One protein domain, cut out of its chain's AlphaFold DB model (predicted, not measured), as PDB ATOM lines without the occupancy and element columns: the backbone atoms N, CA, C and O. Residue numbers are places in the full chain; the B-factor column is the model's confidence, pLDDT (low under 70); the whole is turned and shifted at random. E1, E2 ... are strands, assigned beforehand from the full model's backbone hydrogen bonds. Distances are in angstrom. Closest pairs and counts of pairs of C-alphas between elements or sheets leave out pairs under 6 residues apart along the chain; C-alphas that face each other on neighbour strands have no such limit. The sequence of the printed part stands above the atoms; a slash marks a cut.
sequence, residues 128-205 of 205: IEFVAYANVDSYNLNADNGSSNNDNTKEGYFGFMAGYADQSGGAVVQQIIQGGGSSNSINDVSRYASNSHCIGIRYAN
ATOM      1  N   ILE A 128       9.175  48.039 -24.542       90.81
ATOM      2  CA  ILE A 128       9.896  46.781 -24.704       90.81
ATOM      3  C   ILE A 128      10.636  46.883 -26.030       90.81
ATOM      4  O   ILE A 128      10.028  47.207 -27.044       90.81
ATOM      5  N   GLU A 129      11.927  46.592 -26.012       91.50
ATOM      6  CA  GLU A 129      12.748  46.425 -27.206       91.50
ATOM      7  C   GLU A 129      13.188  44.966 -27.244       91.50
ATOM      8  O   GLU A 129      13.592  44.408 -26.220       91.50
ATOM      9  N   PHE A 130      13.053  44.323 -28.399       87.12
ATOM     10  CA  PHE A 130      13.449  42.933 -28.566       87.12
ATOM     11  C   PHE A 130      14.320  42.771 -29.805       87.12
ATOM     12  O   PHE A 130      14.066  43.351 -30.860       87.12
ATOM     13  N   VAL A 131      15.336  41.930 -29.652       88.12
ATOM     14  CA  VAL A 131      16.145  41.386 -30.735       88.12
ATOM     15  C   VAL A 131      16.013  39.877 -30.642       88.12
ATOM     16  O   VAL A 131      16.154  39.308 -29.559       88.12
ATOM     17  N   ALA A 132      15.715  39.230 -31.758       84.38
ATOM     18  CA  ALA A 132      15.632  37.783 -31.815       84.38
ATOM     19  C   ALA A 132      16.330  37.243 -33.055       84.38
ATOM     20  O   ALA A 132      16.397  37.892 -34.098       84.38
ATOM     21  N   TYR A 133      16.826  36.022 -32.920       83.31
ATOM     22  CA  TYR A 133      17.489  35.274 -33.970       83.31
ATOM     23  C   TYR A 133      16.740  33.956 -34.150       83.31
ATOM     24  O   TYR A 133      16.397  33.296 -33.172       83.31
ATOM     25  N   ALA A 134      16.473  33.578 -35.398       77.56
ATOM     26  CA  ALA A 134      15.875  32.282 -35.714       77.56
ATOM     27  C   ALA A 134      16.765  31.096 -35.277       77.56
ATOM     28  O   ALA A 134      17.982  31.243 -35.137       77.56
ATOM     29  N   ASN A 135      16.163  29.920 -35.104       73.44
ATOM     30  CA  ASN A 135      16.836  28.655 -34.771       73.44
ATOM     31  C   ASN A 135      17.631  28.643 -33.457       73.44
ATOM     32  O   ASN A 135      18.580  27.872 -33.316       73.44
ATOM     33  N   VAL A 136      17.287  29.499 -32.494       75.62
ATOM     34  CA  VAL A 136      17.818  29.407 -31.127       75.62
ATOM     35  C   VAL A 136      16.811  28.628 -30.285       75.62
ATOM     36  O   VAL A 136      15.992  29.196 -29.566       75.62
ATOM     37  N   ASP A 137      16.860  27.306 -30.421       75.19
ATOM     38  CA  ASP A 137      15.851  26.398 -29.856       75.19
ATOM     39  C   ASP A 137      16.124  26.033 -28.389       75.19
ATOM     40  O   ASP A 137      15.257  25.512 -27.688       75.19
ATOM     41  N   SER A 138      17.338  26.309 -27.913       79.19
ATOM     42  CA  SER A 138      17.791  26.022 -26.555       79.19
ATOM     43  C   SER A 138      18.685  27.148 -26.045       79.19
ATOM     44  O   SER A 138      19.447  27.754 -26.795       79.19
ATOM     45  N   TYR A 139      18.629  27.395 -24.735       80.56
ATOM     46  CA  TYR A 139      19.539  28.320 -24.054       80.56
ATOM     47  C   TYR A 139      20.964  27.793 -23.931       80.56
ATOM     48  O   TYR A 139      21.854  28.553 -23.570       80.56
ATOM     49  N   ASN A 140      21.161  26.500 -24.159       80.19
ATOM     50  CA  ASN A 140      22.465  25.872 -24.150       80.19
ATOM     51  C   ASN A 140      22.534  24.934 -25.351       80.19
ATOM     52  O   ASN A 140      21.911  23.869 -25.348       80.19
ATOM     53  N   LEU A 141      23.222  25.378 -26.396       75.44
ATOM     54  CA  LEU A 141      23.364  24.632 -27.636       75.44
ATOM     55  C   LEU A 141      24.767  24.855 -28.189       75.44
ATOM     56  O   LEU A 141      25.171  25.991 -28.431       75.44
ATOM     57  N   ASN A 142      25.490  23.750 -28.344       73.31
ATOM     58  CA  ASN A 142      26.823  23.692 -28.929       73.31
ATOM     59  C   ASN A 142      26.942  22.391 -29.729       73.31
ATOM     60  O   ASN A 142      27.686  21.481 -29.368       73.31
ATOM     61  N   ALA A 143      26.086  22.264 -30.731       70.25
ATOM     62  CA  ALA A 143      26.020  21.100 -31.593       70.25
ATOM     63  C   ALA A 143      25.813  21.564 -33.029       70.25
ATOM     64  O   ALA A 143      25.236  22.630 -33.269       70.25
ATOM     65  N   ASP A 144      26.277  20.729 -33.949       70.38
ATOM     66  CA  ASP A 144      25.971  20.859 -35.364       70.38
ATOM     67  C   ASP A 144      24.446  20.838 -35.597       70.38
ATOM     68  O   ASP A 144      23.673  20.328 -34.776       70.38
ATOM     69  N   ASN A 145      23.999  21.433 -36.701       69.56
ATOM     70  CA  ASN A 145      22.587  21.547 -37.041       69.56
ATOM     71  C   ASN A 145      21.940  20.181 -37.355       69.56
ATOM     72  O   ASN A 145      20.718  20.080 -37.290       69.56
ATOM     73  N   GLY A 146      22.743  19.138 -37.619       71.19
ATOM     74  CA  GLY A 146      22.291  17.758 -37.815       71.19
ATOM     75  C   GLY A 146      21.399  17.553 -39.044       71.19
ATOM     76  O   GLY A 146      20.676  16.559 -39.106       71.19
ATOM     77  N   SER A 147      21.414  18.497 -39.989       69.94
ATOM     78  CA  SER A 147      20.607  18.490 -41.215       69.94
ATOM     79  C   SER A 147      21.451  18.120 -42.437       69.94
ATOM     80  O   SER A 147      22.676  18.185 -42.403       69.94
ATOM     81  N   SER A 148      20.800  17.676 -43.516       71.00
ATOM     82  CA  SER A 148      21.499  17.431 -44.787       71.00
ATOM     83  C   SER A 148      21.815  18.751 -45.495       71.00
ATOM     84  O   SER A 148      21.127  19.752 -45.303       71.00
ATOM     85  N   ASN A 149      22.818  18.742 -46.373       70.75
ATOM     86  CA  ASN A 149      23.123  19.901 -47.215       70.75
ATOM     87  C   ASN A 149      21.917  20.282 -48.083       70.75
ATOM     88  O   ASN A 149      21.234  19.404 -48.615       70.75
ATOM     89  N   ASN A 150      21.727  21.586 -48.301       65.56
ATOM     90  CA  ASN A 150      20.669  22.143 -49.149       65.56
ATOM     91  C   ASN A 150      19.243  21.708 -48.754       65.56
ATOM     92  O   ASN A 150      18.394  21.508 -49.624       65.56
ATOM     93  N   ASP A 151      18.988  21.541 -47.460       68.50
ATOM     94  CA  ASP A 151      17.675  21.169 -46.947       68.50
ATOM     95  C   ASP A 151      16.801  22.408 -46.661       68.50
ATOM     96  O   ASP A 151      17.288  23.476 -46.284       68.50
ATOM     97  N   ASN A 152      15.486  22.272 -46.846       70.12
ATOM     98  CA  ASN A 152      14.496  23.328 -46.608       70.12
ATOM     99  C   ASN A 152      13.971  23.336 -45.160       70.12
ATOM    100  O   ASN A 152      12.931  23.935 -44.864       70.12
ATOM    101  N   THR A 153      14.688  22.665 -44.262       76.00
ATOM    102  CA  THR A 153      14.407  22.622 -42.832       76.00
ATOM    103  C   THR A 153      14.732  23.950 -42.159       76.00
ATOM    104  O   THR A 153      15.421  24.816 -42.709       76.00
ATOM    105  N   LYS A 154      14.206  24.146 -40.941       74.19
ATOM    106  CA  LYS A 154      14.439  25.386 -40.184       74.19
ATOM    107  C   LYS A 154      15.937  25.637 -40.021       74.19
ATOM    108  O   LYS A 154      16.355  26.776 -40.145       74.19
ATOM    109  N   GLU A 155      16.738  24.587 -39.857       76.19
ATOM    110  CA  GLU A 155      18.199  24.582 -39.762       76.19
ATOM    111  C   GLU A 155      18.892  25.358 -40.897       76.19
ATOM    112  O   GLU A 155      19.862  26.066 -40.621       76.19
ATOM    113  N   GLY A 156      18.359  25.301 -42.124       71.75
ATOM    114  CA  GLY A 156      18.870  26.006 -43.311       71.75
ATOM    115  C   GLY A 156      18.397  27.461 -43.457       71.75
ATOM    116  O   GLY A 156      18.783  28.161 -44.397       71.75
ATOM    117  N   TYR A 157      17.556  27.945 -42.539       76.12
ATOM    118  CA  TYR A 157      17.113  29.335 -42.486       76.12
ATOM    119  C   TYR A 157      17.947  30.147 -41.494       76.12
ATOM    120  O   TYR A 157      18.090  29.797 -40.326       76.12
ATOM    121  N   PHE A 158      18.427  31.312 -41.919       78.38
ATOM    122  CA  PHE A 158      18.992  32.300 -41.016       78.38
ATOM    123  C   PHE A 158      18.115  33.553 -41.045       78.38
ATOM    124  O   PHE A 158      17.834  34.129 -42.089       78.38
ATOM    125  N   GLY A 159      17.695  34.015 -39.875       79.19
ATOM    126  CA  GLY A 159      16.969  35.274 -39.746       79.19
ATOM    127  C   GLY A 159      17.260  35.985 -38.441       79.19
ATOM    128  O   GLY A 159      17.645  35.348 -37.455       79.19
ATOM    129  N   PHE A 160      17.098  37.297 -38.450       85.75
ATOM    130  CA  PHE A 160      17.048  38.129 -37.263       85.75
ATOM    131  C   PHE A 160      15.829  39.041 -37.345       85.75
ATOM    132  O   PHE A 160      15.337  39.366 -38.427       85.75
ATOM    133  N   MET A 161      15.353  39.471 -36.189       84.00
ATOM    134  CA  MET A 161      14.341  40.503 -36.085       84.00
ATOM    135  C   MET A 161      14.707  41.466 -34.972       84.00
ATOM    136  O   MET A 161      15.230  41.060 -33.933       84.00
ATOM    137  N   ALA A 162      14.416  42.736 -35.200       89.62
ATOM    138  CA  ALA A 162      14.502  43.778 -34.198       89.62
ATOM    139  C   ALA A 162      13.191  44.557 -34.208       89.62
ATOM    140  O   ALA A 162      12.611  44.819 -35.264       89.62
ATOM    141  N   GLY A 163      12.701  44.905 -33.029       89.12
ATOM    142  CA  GLY A 163      11.438  45.606 -32.914       89.12
ATOM    143  C   GLY A 163      11.222  46.199 -31.540       89.12
ATOM    144  O   GLY A 163      11.998  45.988 -30.604       89.12
ATOM    145  N   TYR A 164      10.136  46.954 -31.437       88.94
ATOM    146  CA  TYR A 164       9.721  47.578 -30.195       88.94
ATOM    147  C   TYR A 164       8.204  47.529 -30.024       88.94
ATOM    148  O   TYR A 164       7.447  47.415 -30.989       88.94
ATOM    149  N   ALA A 165       7.779  47.668 -28.773       89.31
ATOM    150  CA  ALA A 165       6.415  47.987 -28.385       89.31
ATOM    151  C   ALA A 165       6.448  49.102 -27.330       89.31
ATOM    152  O   ALA A 165       7.177  48.997 -26.343       89.31
ATOM    153  N   ASP A 166       5.674  50.167 -27.532       89.38
ATOM    154  CA  ASP A 166       5.648  51.368 -26.692       89.38
ATOM    155  C   ASP A 166       4.211  51.712 -26.263       89.38
ATOM    156  O   ASP A 166       3.303  51.771 -27.090       89.38
ATOM    157  N   GLN A 167       4.008  51.946 -24.963       85.19
ATOM    158  CA  GLN A 167       2.736  52.306 -24.331       85.19
ATOM    159  C   GLN A 167       2.747  53.747 -23.769       85.19
ATOM    160  O   GLN A 167       2.250  54.012 -22.672       85.19
ATOM    161  N   SER A 168       3.340  54.704 -24.482       78.06
ATOM    162  CA  SER A 168       3.384  56.117 -24.066       78.06
ATOM    163  C   SER A 168       2.147  56.943 -24.457       78.06
ATOM    164  O   SER A 168       1.920  57.981 -23.839       78.06
ATOM    165  N   GLY A 169       1.315  56.483 -25.405       72.31
ATOM    166  CA  GLY A 169       0.240  57.281 -26.025       72.31
ATOM    167  C   GLY A 169      -1.199  56.783 -25.825       72.31
ATOM    168  O   GLY A 169      -2.056  57.065 -26.654       72.31
ATOM    169  N   GLY A 170      -1.485  55.992 -24.785       77.56
ATOM    170  CA  GLY A 170      -2.827  55.427 -24.533       77.56
ATOM    171  C   GLY A 170      -3.181  54.192 -25.378       77.56
ATOM    172  O   GLY A 170      -4.027  53.402 -24.970       77.56
ATOM    173  N   ALA A 171      -2.460  53.965 -26.477       83.19
ATOM    174  CA  ALA A 171      -2.434  52.725 -27.250       83.19
ATOM    175  C   ALA A 171      -1.001  52.165 -27.317       83.19
ATOM    176  O   ALA A 171      -0.034  52.884 -27.055       83.19
ATOM    177  N   VAL A 172      -0.872  50.878 -27.650       84.44
ATOM    178  CA  VAL A 172       0.429  50.243 -27.901       84.44
ATOM    179  C   VAL A 172       0.822  50.505 -29.353       84.44
ATOM    180  O   VAL A 172       0.135  50.052 -30.266       84.44
ATOM    181  N   VAL A 173       1.923  51.224 -29.565       87.81
ATOM    182  CA  VAL A 173       2.558  51.378 -30.880       87.81
ATOM    183  C   VAL A 173       3.675  50.351 -30.983       87.81
ATOM    184  O   VAL A 173       4.524  50.275 -30.097       87.81
ATOM    185  N   GLN A 174       3.681  49.555 -32.048       88.12
ATOM    186  CA  GLN A 174       4.664  48.493 -32.232       88.12
ATOM    187  C   GLN A 174       5.105  48.381 -33.685       88.12
ATOM    188  O   GLN A 174       4.295  48.529 -34.601       88.12
ATOM    189  N   GLN A 175       6.385  48.091 -33.888       83.31
ATOM    190  CA  GLN A 175       6.957  47.807 -35.197       83.31
ATOM    191  C   GLN A 175       8.028  46.734 -35.069       83.31
ATOM    192  O   GLN A 175       8.711  46.625 -34.048       83.31
ATOM    193  N   ILE A 176       8.174  45.955 -36.132       84.38
ATOM    194  CA  ILE A 176       9.206  44.942 -36.259       84.38
ATOM    195  C   ILE A 176       9.779  45.005 -37.668       84.38
ATOM    196  O   ILE A 176       9.038  45.149 -38.639       84.38
ATOM    197  N   ILE A 177      11.097  44.885 -37.765       78.81
ATOM    198  CA  ILE A 177      11.778  44.572 -39.011       78.81
ATOM    199  C   ILE A 177      12.411  43.196 -38.869       78.81
ATOM    200  O   ILE A 177      13.037  42.884 -37.852       78.81
ATOM    201  N   GLN A 178      12.220  42.364 -39.884       84.62
ATOM    202  CA  GLN A 178      12.825  41.048 -39.980       84.62
ATOM    203  C   GLN A 178      13.676  41.003 -41.246       84.62
ATOM    204  O   GLN A 178      13.267  41.472 -42.305       84.62
ATOM    205  N   GLY A 179      14.879  40.462 -41.107       80.88
ATOM    206  CA  GLY A 179      15.787  40.169 -42.205       80.88
ATOM    207  C   GLY A 179      16.196  38.708 -42.130       80.88
ATOM    208  O   GLY A 179      16.329  38.145 -41.042       80.88
ATOM    209  N   GLY A 180      16.359  38.057 -43.272       78.75
ATOM    210  CA  GLY A 180      16.782  36.665 -43.299       78.75
ATOM    211  C   GLY A 180      16.862  36.096 -44.701       78.75
ATOM    212  O   GLY A 180      16.433  36.727 -45.663       78.75
ATOM    213  N   GLY A 181      17.411  34.894 -44.785       73.19
ATOM    214  CA  GLY A 181      17.514  34.105 -45.998       73.19
ATOM    215  C   GLY A 181      17.414  32.616 -45.683       73.19
ATOM    216  O   GLY A 181      17.704  32.169 -44.576       73.19
ATOM    217  N   SER A 182      16.993  31.853 -46.679       66.75
ATOM    218  CA  SER A 182      17.029  30.388 -46.721       66.75
ATOM    219  C   SER A 182      17.718  30.004 -48.019       66.75
ATOM    220  O   SER A 182      17.521  30.719 -49.006       66.75
ATOM    221  N   SER A 183      18.491  28.918 -48.082       61.66
ATOM    222  CA  SER A 183      19.055  28.551 -49.382       61.66
ATOM    223  C   SER A 183      19.479  27.099 -49.545       61.66
ATOM    224  O   SER A 183      20.134  26.533 -48.680       61.66
ATOM    225  N   ASN A 184      19.271  26.604 -50.769       52.00
ATOM    226  CA  ASN A 184      19.872  25.407 -51.373       52.00
ATOM    227  C   ASN A 184      21.389  25.580 -51.680       52.00
ATOM    228  O   ASN A 184      21.900  24.984 -52.628       52.00
ATOM    229  N   SER A 185      22.098  26.487 -50.995       53.69
ATOM    230  CA  SER A 185      23.540  26.781 -51.191       53.69
ATOM    231  C   SER A 185      24.217  27.411 -49.960       53.69
ATOM    232  O   SER A 185      25.378  27.802 -50.036       53.69
ATOM    233  N   ILE A 186      23.504  27.541 -48.836       58.88
ATOM    234  CA  ILE A 186      24.076  27.934 -47.544       58.88
ATOM    235  C   ILE A 186      23.992  26.681 -46.672       58.88
ATOM    236  O   ILE A 186      22.909  26.327 -46.219       58.88
ATOM    237  N   ASN A 187      25.120  25.989 -46.510       57.72
ATOM    238  CA  ASN A 187      25.224  24.741 -45.748       57.72
ATOM    239  C   ASN A 187      25.817  25.008 -44.354       57.72
ATOM    240  O   ASN A 187      26.473  26.030 -44.157       57.72
ATOM    241  N   ASP A 188      25.572  24.107 -43.400       57.62
ATOM    242  CA  ASP A 188      26.204  24.085 -42.068       57.62
ATOM    243  C   ASP A 188      26.157  25.403 -41.279       57.62
ATOM    244  O   ASP A 188      27.146  25.854 -40.696       57.62
ATOM    245  N   VAL A 189      24.977  26.034 -41.214       60.22
ATOM    246  CA  VAL A 189      24.774  27.189 -40.328       60.22
ATOM    247  C   VAL A 189      24.872  26.730 -38.874       60.22
ATOM    248  O   VAL A 189      23.914  26.211 -38.292       60.22
ATOM    249  N   SER A 190      26.040  26.948 -38.277       57.88
ATOM    250  CA  SER A 190      26.299  26.643 -36.879       57.88
ATOM    251  C   SER A 190      25.745  27.734 -35.967       57.88
ATOM    252  O   SER A 190      25.659  28.921 -36.308       57.88
ATOM    253  N   ARG A 191      25.347  27.316 -34.765       64.56
ATOM    254  CA  ARG A 191      24.699  28.160 -33.758       64.56
ATOM    255  C   ARG A 191      25.294  27.876 -32.389       64.56
ATOM    256  O   ARG A 191      25.360  26.729 -31.959       64.56
ATOM    257  N   TYR A 192      25.679  28.938 -31.693       56.09
ATOM    258  CA  TYR A 192      26.093  28.886 -30.298       56.09
ATOM    259  C   TYR A 192      25.141  29.732 -29.458       56.09
ATOM    260  O   TYR A 192      24.873  30.885 -29.806       56.09
ATOM    261  N   ALA A 193      24.654  29.183 -28.346       60.56
ATOM    262  CA  ALA A 193      23.867  29.918 -27.360       60.56
ATOM    263  C   ALA A 193      24.289  29.530 -25.940       60.56
ATOM    264  O   ALA A 193      24.454  28.346 -25.640       60.56
ATOM    265  N   SER A 194      24.432  30.534 -25.069       51.12
ATOM    266  CA  SER A 194      24.817  30.343 -23.669       51.12
ATOM    267  C   SER A 194      23.708  30.748 -22.691       51.12
ATOM    268  O   SER A 194      23.020  31.771 -22.828       51.12
ATOM    269  N   ASN A 195      23.532  29.942 -21.641       63.56
ATOM    270  CA  ASN A 195      22.593  30.247 -20.569       63.56
ATOM    271  C   ASN A 195      23.219  31.188 -19.522       63.56
ATOM    272  O   ASN A 195      22.481  31.995 -18.958       63.56
ATOM    273  N   SER A 196      24.545  31.142 -19.356       56.41
ATOM    274  CA  SER A 196      25.352  31.925 -18.412       56.41
ATOM    275  C   SER A 196      25.928  33.215 -19.003       56.41
ATOM    276  O   SER A 196      26.248  34.131 -18.252       56.41
ATOM    277  N   HIS A 197      26.009  33.321 -20.331       50.38
ATOM    278  CA  HIS A 197      26.464  34.515 -21.043       50.38
ATOM    279  C   HIS A 197      25.364  34.977 -22.006       50.38
ATOM    280  O   HIS A 197      24.748  34.159 -22.687       50.38
ATOM    281  N   CYS A 198      25.078  36.279 -22.078       50.59
ATOM    282  CA  CYS A 198      24.047  36.843 -22.966       50.59
ATOM    283  C   CYS A 198      24.518  36.912 -24.429       50.59
ATOM    284  O   CYS A 198      24.409  37.957 -25.064       50.59
ATOM    285  N   ILE A 199      25.089  35.824 -24.946       47.50
ATOM    286  CA  ILE A 199      25.674  35.774 -26.281       47.50
ATOM    287  C   ILE A 199      25.072  34.609 -27.071       47.50
ATOM    288  O   ILE A 199      25.063  33.459 -26.624       47.50
ATOM    289  N   GLY A 200      24.511  34.946 -28.231       56.88
ATOM    290  CA  GLY A 200      24.062  34.011 -29.251       56.88
ATOM    291  C   GLY A 200      24.749  34.390 -30.554       56.88
ATOM    292  O   GLY A 200      24.614  35.530 -30.993       56.88
ATOM    293  N   ILE A 201      25.532  33.481 -31.130       55.25
ATOM    294  CA  ILE A 201      26.330  33.752 -32.333       55.25
ATOM    295  C   ILE A 201      25.976  32.722 -33.395       55.25
ATOM    296  O   ILE A 201      25.833  31.533 -33.106       55.25
ATOM    297  N   ARG A 202      25.864  33.202 -34.636       59.00
ATOM    298  CA  ARG A 202      25.912  32.356 -35.824       59.00
ATOM    299  C   ARG A 202      27.280  32.461 -36.459       59.00
ATOM    300  O   ARG A 202      27.814  33.561 -36.580       59.00
ATOM    301  N   TYR A 203      27.795  31.327 -36.894       52.91
ATOM    302  CA  TYR A 203      28.976  31.262 -37.734       52.91
ATOM    303  C   TYR A 203      28.723  30.238 -38.839       52.91
ATOM    304  O   TYR A 203      28.016  29.252 -38.637       52.91
ATOM    305  N   ALA A 204      29.239  30.538 -40.022       50.66
ATOM    306  CA  ALA A 204      29.342  29.590 -41.118       50.66
ATOM    307  C   ALA A 204      30.800  29.123 -41.187       50.66
ATOM    308  O   ALA A 204      31.691  29.872 -40.768       50.66
ATOM    309  N   ASN A 205      31.018  27.902 -41.672       47.56
ATOM    310  CA  ASN A 205      32.349  27.442 -42.063       47.56
ATOM    311  C   ASN A 205      32.772  28.056 -43.400       47.56
ATOM    312  O   ASN A 205      31.882  28.281 -44.253       47.56
TER     313      ASN A 205
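AT A GLANCE: This is residues 128 to 205 of the 205 residues of an uncharacterized protein of Aequorivita viscosa (UniProt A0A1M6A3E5). A long three-stranded sheet, E1, E3 and E4, runs along the longest axis, with a smaller three-stranded sheet, E2, E5 and E6, near the end where E3 begins. In chain order E1 to E6, the orders E1-E3-E4 and E2-E5-E6 are antiparallel. The 78 printed residues are all strand in class, with no named helix and 37 residues, under half, in strands. The whole is loose and flat, 49 by 31 by 16 A, radius of gyration of the C-alphas 15.4 A.

IN THESE COORDINATES: Find C-alpha 128 at (9.896, 46.781, -24.704); E1 runs from there to 133, 16.6 A. E2 is residues 141 to 143, 5.9 A. E3, residues 157 to 166, spans 29.4 A; E4, 173 to 182, 30.0 A. E5, 190 to 193, spans 10.4 A; E6, 200 to 203, 10.2 A, ends at (28.976, 31.262, -37.734).

HOW THE PARTS SIT: Inner strand E3 neighbours E1, 178 degrees, N 130 and O 163 3.0 A apart. Hairpin E3 and E4 has N 160 and O 179 at 2.8 A. Look at E5: N 193 and O 141 of E2 are 3.2 A apart; in hairpin E5 and E6, N 192 and O 201 3.0 A. E3 and E5 are apart.

THE WHOLE: The farthest C-alphas, Asn 149 and Gly 170, are 49.5 A apart. The printed part has no cut; residues 144 to 156 make the long link. Residues 182 to 205 are among 28 under pLDDT 70.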